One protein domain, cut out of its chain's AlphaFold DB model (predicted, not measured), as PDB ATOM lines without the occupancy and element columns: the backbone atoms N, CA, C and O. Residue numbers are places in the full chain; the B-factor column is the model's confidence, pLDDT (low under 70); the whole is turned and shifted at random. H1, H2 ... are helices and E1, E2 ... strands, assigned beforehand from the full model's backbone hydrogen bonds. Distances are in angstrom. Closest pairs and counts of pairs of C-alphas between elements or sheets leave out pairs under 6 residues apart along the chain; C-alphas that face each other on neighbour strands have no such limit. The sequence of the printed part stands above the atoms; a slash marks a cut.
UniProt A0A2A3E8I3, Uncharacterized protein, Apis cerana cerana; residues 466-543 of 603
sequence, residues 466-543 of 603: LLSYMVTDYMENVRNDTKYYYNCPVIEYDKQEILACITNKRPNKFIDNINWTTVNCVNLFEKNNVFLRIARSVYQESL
ATOM      1  N   LEU A 466      -6.962  84.083  -0.986       87.75
ATOM      2  CA  LEU A 466      -5.999  84.862  -0.207       87.75
ATOM      3  C   LEU A 466      -5.182  83.991   0.759       87.75
ATOM      4  O   LEU A 466      -3.962  84.126   0.802       87.75
ATOM      5  N   LEU A 467      -5.827  83.060   1.470       85.88
ATOM      6  CA  LEU A 467      -5.140  82.133   2.377       85.88
ATOM      7  C   LEU A 467      -4.108  81.262   1.650       85.88
ATOM      8  O   LEU A 467      -2.987  81.108   2.125       85.88
ATOM      9  N   SER A 468      -4.449  80.743   0.474       90.56
ATOM     10  CA  SER A 468      -3.532  79.952  -0.346       90.56
ATOM     11  C   SER A 468      -2.305  80.773  -0.765       90.56
ATOM     12  O   SER A 468      -1.169  80.303  -0.640       90.56
ATOM     13  N   TYR A 469      -2.507  82.027  -1.194       91.88
ATOM     14  CA  TYR A 469      -1.408  82.928  -1.574       91.88
ATOM     15  C   TYR A 469      -0.481  83.205  -0.405       91.88
ATOM     16  O   TYR A 469       0.735  83.115  -0.525       91.88
ATOM     17  N   MET A 470      -1.082  83.494   0.740       88.00
ATOM     18  CA  MET A 470      -0.404  83.713   2.000       88.00
ATOM     19  C   MET A 470       0.449  82.501   2.407       88.00
ATOM     20  O   MET A 470       1.628  82.661   2.718       88.00
ATOM     21  N   VAL A 471      -0.098  81.283   2.349       89.75
ATOM     22  CA  VAL A 471       0.658  80.060   2.668       89.75
ATOM     23  C   VAL A 471       1.765  79.794   1.650       89.75
ATOM     24  O   VAL A 471       2.865  79.411   2.035       89.75
ATOM     25  N   THR A 472       1.519  80.041   0.363       93.38
ATOM     26  CA  THR A 472       2.557  79.911  -0.671       93.38
ATOM     27  C   THR A 472       3.713  80.885  -0.419       93.38
ATOM     28  O   THR A 472       4.869  80.475  -0.467       93.38
ATOM     29  N   ASP A 473       3.407  82.139  -0.076       90.81
ATOM     30  CA  ASP A 473       4.392  83.169   0.279       90.81
ATOM     31  C   ASP A 473       5.183  82.805   1.543       90.81
ATOM     32  O   ASP A 473       6.394  83.022   1.600       90.81
ATOM     33  N   TYR A 474       4.527  82.211   2.543       88.62
ATOM     34  CA  TYR A 474       5.189  81.685   3.736       88.62
ATOM     35  C   TYR A 474       6.145  80.532   3.400       88.62
ATOM     36  O   TYR A 474       7.299  80.544   3.830       88.62
ATOM     37  N   MET A 475       5.696  79.550   2.614       91.25
ATOM     38  CA  MET A 475       6.530  78.406   2.236       91.25
ATOM     39  C   MET A 475       7.759  78.855   1.440       91.25
ATOM     40  O   MET A 475       8.869  78.414   1.726       91.25
ATOM     41  N   GLU A 476       7.581  79.803   0.521       91.50
ATOM     42  CA  GLU A 476       8.654  80.366  -0.297       91.50
ATOM     43  C   GLU A 476       9.658  81.184   0.530       91.50
ATOM     44  O   GLU A 476      10.858  80.953   0.428       91.50
ATOM     45  N   ASN A 477       9.194  82.102   1.386       88.38
ATOM     46  CA  ASN A 477      10.082  83.074   2.040       88.38
ATOM     47  C   ASN A 477      10.543  82.688   3.455       88.38
ATOM     48  O   ASN A 477      11.532  83.237   3.936       88.38
ATOM     49  N   VAL A 478       9.830  81.795   4.149       87.56
ATOM     50  CA  VAL A 478      10.159  81.366   5.527       87.56
ATOM     51  C   VAL A 478      10.698  79.941   5.547       87.56
ATOM     52  O   VAL A 478      11.644  79.650   6.278       87.56
ATOM     53  N   ARG A 479      10.112  79.040   4.747       89.06
ATOM     54  CA  ARG A 479      10.554  77.638   4.644       89.06
ATOM     55  C   ARG A 479      11.504  77.369   3.478       89.06
ATOM     56  O   ARG A 479      12.062  76.278   3.423       89.06
ATOM     57  N   ASN A 480      11.731  78.356   2.610       90.12
ATOM     58  CA  ASN A 480      12.576  78.244   1.421       90.12
ATOM     59  C   ASN A 480      12.135  77.119   0.456       90.12
ATOM     60  O   ASN A 480      12.949  76.566  -0.283       90.12
ATOM     61  N   ASP A 481      10.843  76.767   0.451       92.12
ATOM     62  CA  ASP A 481      10.264  75.841  -0.524       92.12
ATOM     63  C   ASP A 481       9.754  76.625  -1.738       92.12
ATOM     64  O   ASP A 481       8.630  77.126  -1.790       92.12
ATOM     65  N   THR A 482      10.620  76.733  -2.742       92.81
ATOM     66  CA  THR A 482      10.324  77.382  -4.025       92.81
ATOM     67  C   THR A 482       9.768  76.404  -5.065       92.81
ATOM     68  O   THR A 482       9.442  76.808  -6.184       92.81
ATOM     69  N   LYS A 483       9.640  75.111  -4.728       95.50
ATOM     70  CA  LYS A 483       9.276  74.053  -5.681       95.50
ATOM     71  C   LYS A 483       7.774  73.981  -5.928       95.50
ATOM     72  O   LYS A 483       7.358  73.605  -7.030       95.50
ATOM     73  N   TYR A 484       6.959  74.332  -4.936       96.69
ATOM     74  CA  TYR A 484       5.513  74.122  -4.976       96.69
ATOM     75  C   TYR A 484       4.692  75.419  -4.904       96.69
ATOM     76  O   TYR A 484       5.137  76.467  -4.435       96.69
ATOM     77  N   TYR A 485       3.460  75.326  -5.398       96.44
ATOM     78  CA  TYR A 485       2.338  76.180  -5.017       96.44
ATOM     79  C   TYR A 485       1.439  75.422  -4.038       96.44
ATOM     80  O   TYR A 485       1.299  74.203  -4.168       96.44
ATOM     81  N   TYR A 486       0.797  76.136  -3.111       93.81
ATOM     82  CA  TYR A 486       0.001  75.557  -2.026       93.81
ATOM     83  C   TYR A 486      -1.424  76.105  -2.055       93.81
ATOM     84  O   TYR A 486      -1.608  77.318  -2.094       93.81
ATOM     85  N   ASN A 487      -2.427  75.227  -2.034       91.38
ATOM     86  CA  ASN A 487      -3.839  75.601  -2.052       91.38
ATOM     87  C   ASN A 487      -4.555  75.123  -0.785       91.38
ATOM     88  O   ASN A 487      -4.519  73.933  -0.464       91.38
ATOM     89  N   CYS A 488      -5.192  76.055  -0.080       87.31
ATOM     90  CA  CYS A 488      -5.927  75.825   1.157       87.31
ATOM     91  C   CYS A 488      -7.439  75.786   0.885       87.31
ATOM     92  O   CYS A 488      -7.949  76.737   0.282       87.31
ATOM     93  N   PRO A 489      -8.168  74.763   1.373       83.88
ATOM     94  CA  PRO A 489      -9.595  74.620   1.116       83.88
ATOM     95  C   PRO A 489     -10.400  75.808   1.647       83.88
ATOM     96  O   PRO A 489     -10.041  76.431   2.640       83.88
ATOM     97  N   VAL A 490     -11.536  76.088   1.001       69.50
ATOM     98  CA  VAL A 490     -12.403  77.260   1.269       69.50
ATOM     99  C   VAL A 490     -13.167  77.168   2.612       69.50
ATOM    100  O   VAL A 490     -14.003  78.017   2.910       69.50
ATOM    101  N   ILE A 491     -12.913  76.144   3.427       61.06
ATOM    102  CA  ILE A 491     -13.578  75.938   4.723       61.06
ATOM    103  C   ILE A 491     -13.096  77.005   5.727       61.06
ATOM    104  O   ILE A 491     -11.959  77.465   5.643       61.06
ATOM    105  N   GLU A 492     -13.977  77.426   6.643       54.47
ATOM    106  CA  GLU A 492     -13.678  78.360   7.739       54.47
ATOM    107  C   GLU A 492     -12.607  77.778   8.672       54.47
ATOM    108  O   GLU A 492     -12.897  77.100   9.652       54.47
ATOM    109  N   TYR A 493     -11.345  78.037   8.348       61.25
ATOM    110  CA  TYR A 493     -10.267  78.035   9.327       61.25
ATOM    111  C   TYR A 493     -10.200  79.412   9.967       61.25
ATOM    112  O   TYR A 493     -10.633  80.400   9.360       61.25
ATOM    113  N   ASP A 494      -9.631  79.484  11.167       58.31
ATOM    114  CA  ASP A 494      -9.417  80.754  11.836       58.31
ATOM    115  C   ASP A 494      -8.443  81.608  11.006       58.31
ATOM    116  O   ASP A 494      -7.216  81.493  11.076       58.31
ATOM    117  N   LYS A 495      -9.015  82.449  10.133       61.88
ATOM    118  CA  LYS A 495      -8.280  83.382   9.277       61.88
ATOM    119  C   LYS A 495      -7.317  84.216  10.112       61.88
ATOM    120  O   LYS A 495      -6.282  84.605   9.578       61.88
ATOM    121  N   GLN A 496      -7.647  84.485  11.379       63.75
ATOM    122  CA  GLN A 496      -6.825  85.287  12.273       63.75
ATOM    123  C   GLN A 496      -5.552  84.550  12.695       63.75
ATOM    124  O   GLN A 496      -4.494  85.177  12.699       63.75
ATOM    125  N   GLU A 497      -5.598  83.235  12.937       62.44
ATOM    126  CA  GLU A 497      -4.394  82.448  13.244       62.44
ATOM    127  C   GLU A 497      -3.415  82.441  12.062       62.44
ATOM    128  O   GLU A 497      -2.228  82.725  12.232       62.44
ATOM    129  N   ILE A 498      -3.896  82.210  10.837       61.81
ATOM    130  CA  ILE A 498      -3.033  82.221   9.644       61.81
ATOM    131  C   ILE A 498      -2.530  83.648   9.336       61.81
ATOM    132  O   ILE A 498      -1.349  83.823   9.016       61.81
ATOM    133  N   LEU A 499      -3.369  84.688   9.485       64.44
ATOM    134  CA  LEU A 499      -2.953  86.092   9.310       64.44
ATOM    135  C   LEU A 499      -1.873  86.517  10.312       64.44
ATOM    136  O   LEU A 499      -0.869  87.119   9.916       64.44
ATOM    137  N   ALA A 500      -2.068  86.212  11.598       63.59
ATOM    138  CA  ALA A 500      -1.137  86.575  12.662       63.59
ATOM    139  C   ALA A 500       0.246  85.949  12.431       63.59
ATOM    140  O   ALA A 500       1.280  86.559  12.703       63.59
ATOM    141  N   CYS A 501       0.284  84.749  11.859       60.94
ATOM    142  CA  CYS A 501       1.522  84.003  11.672       60.94
ATOM    143  C   CYS A 501       2.330  84.463  10.455       60.94
ATOM    144  O   CYS A 501       3.559  84.506  10.500       60.94
ATOM    145  N   ILE A 502       1.648  84.893   9.397       60.69
ATOM    146  CA  ILE A 502       2.285  85.333   8.150       60.69
ATOM    147  C   ILE A 502       2.818  86.762   8.263       60.69
ATOM    148  O   ILE A 502       3.843  87.095   7.667       60.69
ATOM    149  N   THR A 503       2.195  87.583   9.106       62.34
ATOM    150  CA  THR A 503       2.661  88.946   9.400       62.34
ATOM    151  C   THR A 503       3.989  88.945  10.174       62.34
ATOM    152  O   THR A 503       4.833  89.810   9.955       62.34
ATOM    153  N   ASN A 504       4.227  87.930  11.014       64.88
ATOM    154  CA  ASN A 504       5.397  87.850  11.896       64.88
ATOM    155  C   ASN A 504       6.649  87.208  11.262       64.88
ATOM    156  O   ASN A 504       7.693  87.180  11.913       64.88
ATOM    157  N   LYS A 505       6.572  86.694  10.018       66.06
ATOM    158  CA  LYS A 505       7.679  86.038   9.277       66.06
ATOM    159  C   LYS A 505       8.468  84.996  10.093       66.06
ATOM    160  O   LYS A 505       9.687  84.887   9.967       66.06
ATOM    161  N   ARG A 506       7.791  84.235  10.954       68.81
ATOM    162  CA  ARG A 506       8.398  83.200  11.807       68.81
ATOM    163  C   ARG A 506       7.788  81.831  11.517       68.81
ATOM    164  O   ARG A 506       6.632  81.788  11.100       68.81
ATOM    165  N   PRO A 507       8.526  80.733  11.769       72.25
ATOM    166  CA  PRO A 507       7.994  79.375  11.722       72.25
ATOM    167  C   PRO A 507       6.647  79.238  12.442       72.25
ATOM    168  O   PRO A 507       6.488  79.732  13.561       72.25
ATOM    169  N   ASN A 508       5.690  78.552  11.818       73.69
ATOM    170  CA  ASN A 508       4.331  78.404  12.311       73.69
ATOM    171  C   ASN A 508       3.900  76.934  12.368       73.69
ATOM    172  O   ASN A 508       3.561  76.329  11.352       73.69
ATOM    173  N   LYS A 509       3.792  76.409  13.595       77.06
ATOM    174  CA  LYS A 509       3.430  75.009  13.853       77.06
ATOM    175  C   LYS A 509       2.138  74.572  13.160       77.06
ATOM    176  O   LYS A 509       2.063  73.425  12.747       77.06
ATOM    177  N   PHE A 510       1.142  75.448  13.025       78.62
ATOM    178  CA  PHE A 510      -0.104  75.094  12.345       78.62
ATOM    179  C   PHE A 510       0.138  74.805  10.857       78.62
ATOM    180  O   PHE A 510      -0.133  73.696  10.409       78.62
ATOM    181  N   ILE A 511       0.711  75.759  10.114       79.56
ATOM    182  CA  ILE A 511       1.013  75.633   8.680       79.56
ATOM    183  C   ILE A 511       1.986  74.474   8.427       79.56
ATOM    184  O   ILE A 511       1.816  73.721   7.468       79.56
ATOM    185  N   ASP A 512       2.987  74.318   9.292       83.12
ATOM    186  CA  ASP A 512       4.007  73.277   9.155       83.12
ATOM    187  C   ASP A 512       3.454  71.862   9.401       83.12
ATOM    188  O   ASP A 512       3.985  70.900   8.853       83.12
ATOM    189  N   ASN A 513       2.374  71.736  10.180       85.88
ATOM    190  CA  ASN A 513       1.700  70.467  10.458       85.88
ATOM    191  C   ASN A 513       0.601  70.125   9.435       85.88
ATOM    192  O   ASN A 513      -0.042  69.080   9.556       85.88
ATOM    193  N   ILE A 514       0.346  70.983   8.437       86.94
ATOM    194  CA  ILE A 514      -0.628  70.683   7.381       86.94
ATOM    195  C   ILE A 514      -0.126  69.502   6.543       86.94
ATOM    196  O   ILE A 514       0.949  69.542   5.944       86.94
ATOM    197  N   ASN A 515      -0.963  68.471   6.419       88.62
ATOM    198  CA  ASN A 515      -0.711  67.343   5.526       88.62
ATOM    199  C   ASN A 515      -1.068  67.707   4.078       88.62
ATOM    200  O   ASN A 515      -2.232  67.696   3.675       88.62
ATOM    201  N   TRP A 516      -0.044  68.022   3.285       93.19
ATOM    202  CA  TRP A 516      -0.194  68.418   1.886       93.19
ATOM    203  C   TRP A 516      -0.320  67.222   0.943       93.19
ATOM    204  O   TRP A 516       0.601  66.411   0.825       93.19
ATOM    205  N   THR A 517      -1.405  67.173   0.170       94.50
ATOM    206  CA  THR A 517      -1.539  66.204  -0.928       94.50
ATOM    207  C   THR A 517      -0.911  66.768  -2.203       94.50
ATOM    208  O   THR A 517      -1.356  67.793  -2.722       94.50
ATOM    209  N   THR A 518       0.126  66.109  -2.731       95.62
ATOM    210  CA  THR A 518       0.734  66.507  -4.010       95.62
ATOM    211  C   THR A 518      -0.144  66.066  -5.175       95.62
ATOM    212  O   THR A 518      -0.474  64.888  -5.294       95.62
ATOM    213  N   VAL A 519      -0.482  66.994  -6.066       94.50
ATOM    214  CA  VAL A 519      -1.206  66.712  -7.311       94.50
ATOM    215  C   VAL A 519      -0.358  67.077  -8.522       94.50
ATOM    216  O   VAL A 519       0.379  68.058  -8.500       94.50
ATOM    217  N   ASN A 520      -0.520  66.317  -9.605       92.56
ATOM    218  CA  ASN A 520       0.223  66.504 -10.858       92.56
ATOM    219  C   ASN A 520      -0.651  67.098 -11.977       92.56
ATOM    220  O   ASN A 520      -0.288  67.064 -13.144       92.56
ATOM    221  N   CYS A 521      -1.838  67.613 -11.639       90.19
ATOM    222  CA  CYS A 521      -2.796  68.143 -12.605       90.19
ATOM    223  C   CYS A 521      -3.325  69.504 -12.148       90.19
ATOM    224  O   CYS A 521      -3.933  69.610 -11.079       90.19
ATOM    225  N   VAL A 522      -3.175  70.523 -13.002       90.94
ATOM    226  CA  VAL A 522      -3.694  71.881 -12.762       90.94
ATOM    227  C   VAL A 522      -5.196  71.851 -12.468       90.94
ATOM    228  O   VAL A 522      -5.648  72.453 -11.501       90.94
ATOM    229  N   ASN A 523      -5.988  71.088 -13.227       90.06
ATOM    230  CA  ASN A 523      -7.442  71.035 -13.034       90.06
ATOM    231  C   ASN A 523      -7.863  70.480 -11.664       90.06
ATOM    232  O   ASN A 523      -8.915  70.869 -11.161       90.06
ATOM    233  N   LEU A 524      -7.081  69.572 -11.071       90.31
ATOM    234  CA  LEU A 524      -7.338  69.079  -9.715       90.31
ATOM    235  C   LEU A 524      -6.944  70.125  -8.672       90.31
ATOM    236  O   LEU A 524      -7.721  70.384  -7.755       90.31
ATOM    237  N   PHE A 525      -5.788  70.764  -8.854       92.44
ATOM    238  CA  PHE A 525      -5.302  71.813  -7.960       92.44
ATOM    239  C   PHE A 525      -6.263  73.009  -7.872       92.44
ATOM    240  O   PHE A 525      -6.515  73.524  -6.787       92.44
ATOM    241  N   GLU A 526      -6.872  73.404  -8.993       89.56
ATOM    242  CA  GLU A 526      -7.810  74.532  -9.076       89.56
ATOM    243  C   GLU A 526      -9.159  74.299  -8.364       89.56
ATOM    244  O   GLU A 526      -9.875  75.265  -8.108       89.56
ATOM    245  N   LYS A 527      -9.536  73.050  -8.036       84.38
ATOM    246  CA  LYS A 527     -10.827  72.754  -7.373       84.38
ATOM    247  C   LYS A 527     -10.873  73.196  -5.909       84.38
ATOM    248  O   LYS A 527     -11.960  73.450  -5.409       84.38
ATOM    249  N   ASN A 528      -9.718  73.307  -5.255       76.12
ATOM    250  CA  ASN A 528      -9.561  73.793  -3.883       76.12
ATOM    251  C   ASN A 528     -10.475  73.141  -2.815       76.12
ATOM    252  O   ASN A 528     -11.098  73.823  -1.999       76.12
ATOM    253  N   ASN A 529     -10.582  71.809  -2.833       79.75
ATOM    254  CA  ASN A 529     -11.458  71.068  -1.911       79.75
ATOM    255  C   ASN A 529     -10.743  70.552  -0.652       79.75
ATOM    256  O   ASN A 529     -11.396  70.252   0.340       79.75
ATOM    257  N   VAL A 530      -9.417  70.420  -0.700       85.56
ATOM    258  CA  VAL A 530      -8.556  69.920   0.386       85.56
ATOM    259  C   VAL A 530      -7.209  70.648   0.325       85.56
ATOM    260  O   VAL A 530      -6.968  71.403  -0.616       85.56
ATOM    261  N   PHE A 531      -6.319  70.416   1.293       90.81
ATOM    262  CA  PHE A 531      -4.954  70.948   1.255       90.81
ATOM    263  C   PHE A 531      -4.141  70.281   0.142       90.81
ATOM    264  O   PHE A 531      -3.772  69.105   0.224       90.81
ATOM    265  N   LEU A 532      -3.864  71.043  -0.913       93.88
ATOM    266  CA  LEU A 532      -3.165  70.566  -2.101       93.88
ATOM    267  C   LEU A 532      -1.849  71.309  -2.288       93.88
ATOM    268  O   LEU A 532      -1.759  72.505  -2.023       93.88
ATOM    269  N   ARG A 533      -0.847  70.622  -2.833       95.94
ATOM    270  CA  ARG A 533       0.341  71.259  -3.410       95.94
ATOM    271  C   ARG A 533       0.592  70.762  -4.828       95.94
ATOM    272  O   ARG A 533       0.304  69.611  -5.142       95.94
ATOM    273  N   ILE A 534       1.137  71.616  -5.683       96.31
ATOM    274  CA  ILE A 534       1.479  71.287  -7.076       96.31
ATOM    275  C   ILE A 534       2.842  71.869  -7.413       96.31
ATOM    276  O   ILE A 534       3.159  72.984  -6.997       96.31
ATOM    277  N   ALA A 535       3.678  71.111  -8.121       96.12
ATOM    278  CA  ALA A 535       4.989  71.607  -8.518       96.12
ATOM    279  C   ALA A 535       4.833  72.765  -9.515       96.12
ATOM    280  O   ALA A 535       3.995  72.710 -10.420       96.12
ATOM    281  N   ARG A 536       5.653  73.814  -9.374       93.69
ATOM    282  CA  ARG A 536       5.601  74.986 -10.265       93.69
ATOM    283  C   ARG A 536       5.876  74.611 -11.731       93.69
ATOM    284  O   ARG A 536       5.286  75.219 -12.622       93.69
ATOM    285  N   SER A 537       6.693  73.581 -11.972       92.44
ATOM    286  CA  SER A 537       7.006  73.056 -13.311       92.44
ATOM    287  C   SER A 537       5.778  72.521 -14.056       92.44
ATOM    288  O   SER A 537       5.669  72.731 -15.257       92.44
ATOM    289  N   VAL A 538       4.794  71.946 -13.354       91.62
ATOM    290  CA  VAL A 538       3.557  71.427 -13.975       91.62
ATOM    291  C   VAL A 538       2.773  72.548 -14.661       91.62
ATOM    292  O   VAL A 538       2.192  72.362 -15.730       91.62
ATOM    293  N   TYR A 539       2.787  73.750 -14.078       87.06
ATOM    294  CA  TYR A 539       2.212  74.917 -14.734       87.06
ATOM    295  C   TYR A 539       3.020  75.335 -15.963       87.06
ATOM    296  O   TYR A 539       2.407  75.709 -16.953       87.06
ATOM    297  N   GLN A 540       4.353  75.269 -15.922       81.25
ATOM    298  CA  GLN A 540       5.212  75.645 -17.050       81.25
ATOM    299  C   GLN A 540       5.038  74.702 -18.246       81.25
ATOM    300  O   GLN A 540       4.911  75.169 -19.373       81.25
ATOM    301  N   GLU A 541       4.949  73.397 -17.997       79.75
ATOM    302  CA  GLU A 541       4.697  72.381 -19.025       79.75
ATOM    303  C   GLU A 541       3.354  72.619 -19.729       79.75
ATOM    304  O   GLU A 541       3.272  72.564 -20.956       79.75
ATOM    305  N   SER A 542       2.318  73.012 -18.978       68.62
ATOM    306  CA  SER A 542       0.998  73.331 -19.542       68.62
ATOM    307  C   SER A 542       0.959  74.585 -20.436       68.62
ATOM    308  O   SER A 542      -0.041  74.813 -21.116       68.62
ATOM    309  N   LEU A 543       2.024  75.401 -20.459       67.12
ATOM    310  CA  LEU A 543       2.127  76.605 -21.303       67.12
ATOM    311  C   LEU A 543       2.614  76.325 -22.722       67.12
ATOM    312  O   LEU A 543       2.479  77.183 -23.593       67.12
TER     313      LEU A 543
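What this domain is: This is residues 466 to 543 of the 603 residues of an uncharacterized protein of Apis cerana cerana (UniProt A0A2A3E8I3). A small antiparallel ribbon of two strands, E1 and E2, lies in the middle of a compact body, with H1, H2 and H3 towards one end and H4 and H5 towards the other. H1 packs along E1 and H2 packs on H1 farther out, with the short H3 near both; the short helices H4 and H5 lie at the other end, and residues 517 to 518 pair in parallel with residues 532 to 533 of E2. The printed part has 78 residues, with five named helices and two named strands in the order H1, E1, H2, H3, H4, E2, H5, and its class is mostly helix. It is compact, with a radius of gyration of the C-alphas of 12.4 A, and spans 35 by 26 by 19 A.

Where its parts are: Strand E1 covers residues 484 to 487 and is 9.9 A long; E2 covers residues 532 to 535 and is 10.4 A long. H1, residues 466 to 477, is the longest helix at 16.3 A, from C-alpha 466 at (-5.999, 84.862, -0.207) to C-alpha 477 at (10.082, 83.074, 2.040). H2, residues 495 to 503, is 12.3 A long. H3, residues 509 to 512, H4, residues 522 to 525, and H5, residues 536 to 541, measure 5.0, 5.1 and 9.2 A; H5 ends with C-alpha 541 at (4.697, 72.381, -19.025).

How they stand to each other: E1 and E2 are antiparallel neighbours, with 156 degrees between their directions. N 487 and O 532, 2.8 A apart, and N 485 and O 534, 2.9 A apart, are within hydrogen-bond range. The closest C-alphas of H1 and E1 are those of Ser 468 and Asn 487, 4.7 A apart. H1 and H2 touch, closest at the C-alphas of Tyr 474 and Ile 502, 6.4 A apart, and run the same way at a shallow tilt of 30 degrees. H3 is close to H1 but not clearly touching it; the closest C-alphas, of Val 471 and Ile 511, are 7.5 A apart. The closest C-alphas of H4 and E2, those of Phe 525 and Leu 532, are 6.4 A apart. H4 and H5 are close but not clearly touching, with the C-alphas of Val 522 and Tyr 539 closest at 6.9 A. Among the pairs that are apart are H1 and H5, and H2 and H4. Every O i to N i+4 pair is within hydrogen-bond range in H1, H2 and H5, while H3 and H4 are too short for such a pair.

The domain as a whole: The two C-alphas farthest apart, those of Gln 496 and Leu 543, are 35.8 A apart. The printed part has no cut and no long link; the links from H2 to H3 and from E2 to H5 are tight. The mean pLDDT of the printed part is 82.6, and residues 490 to 506 and 542 to 543 are under 70.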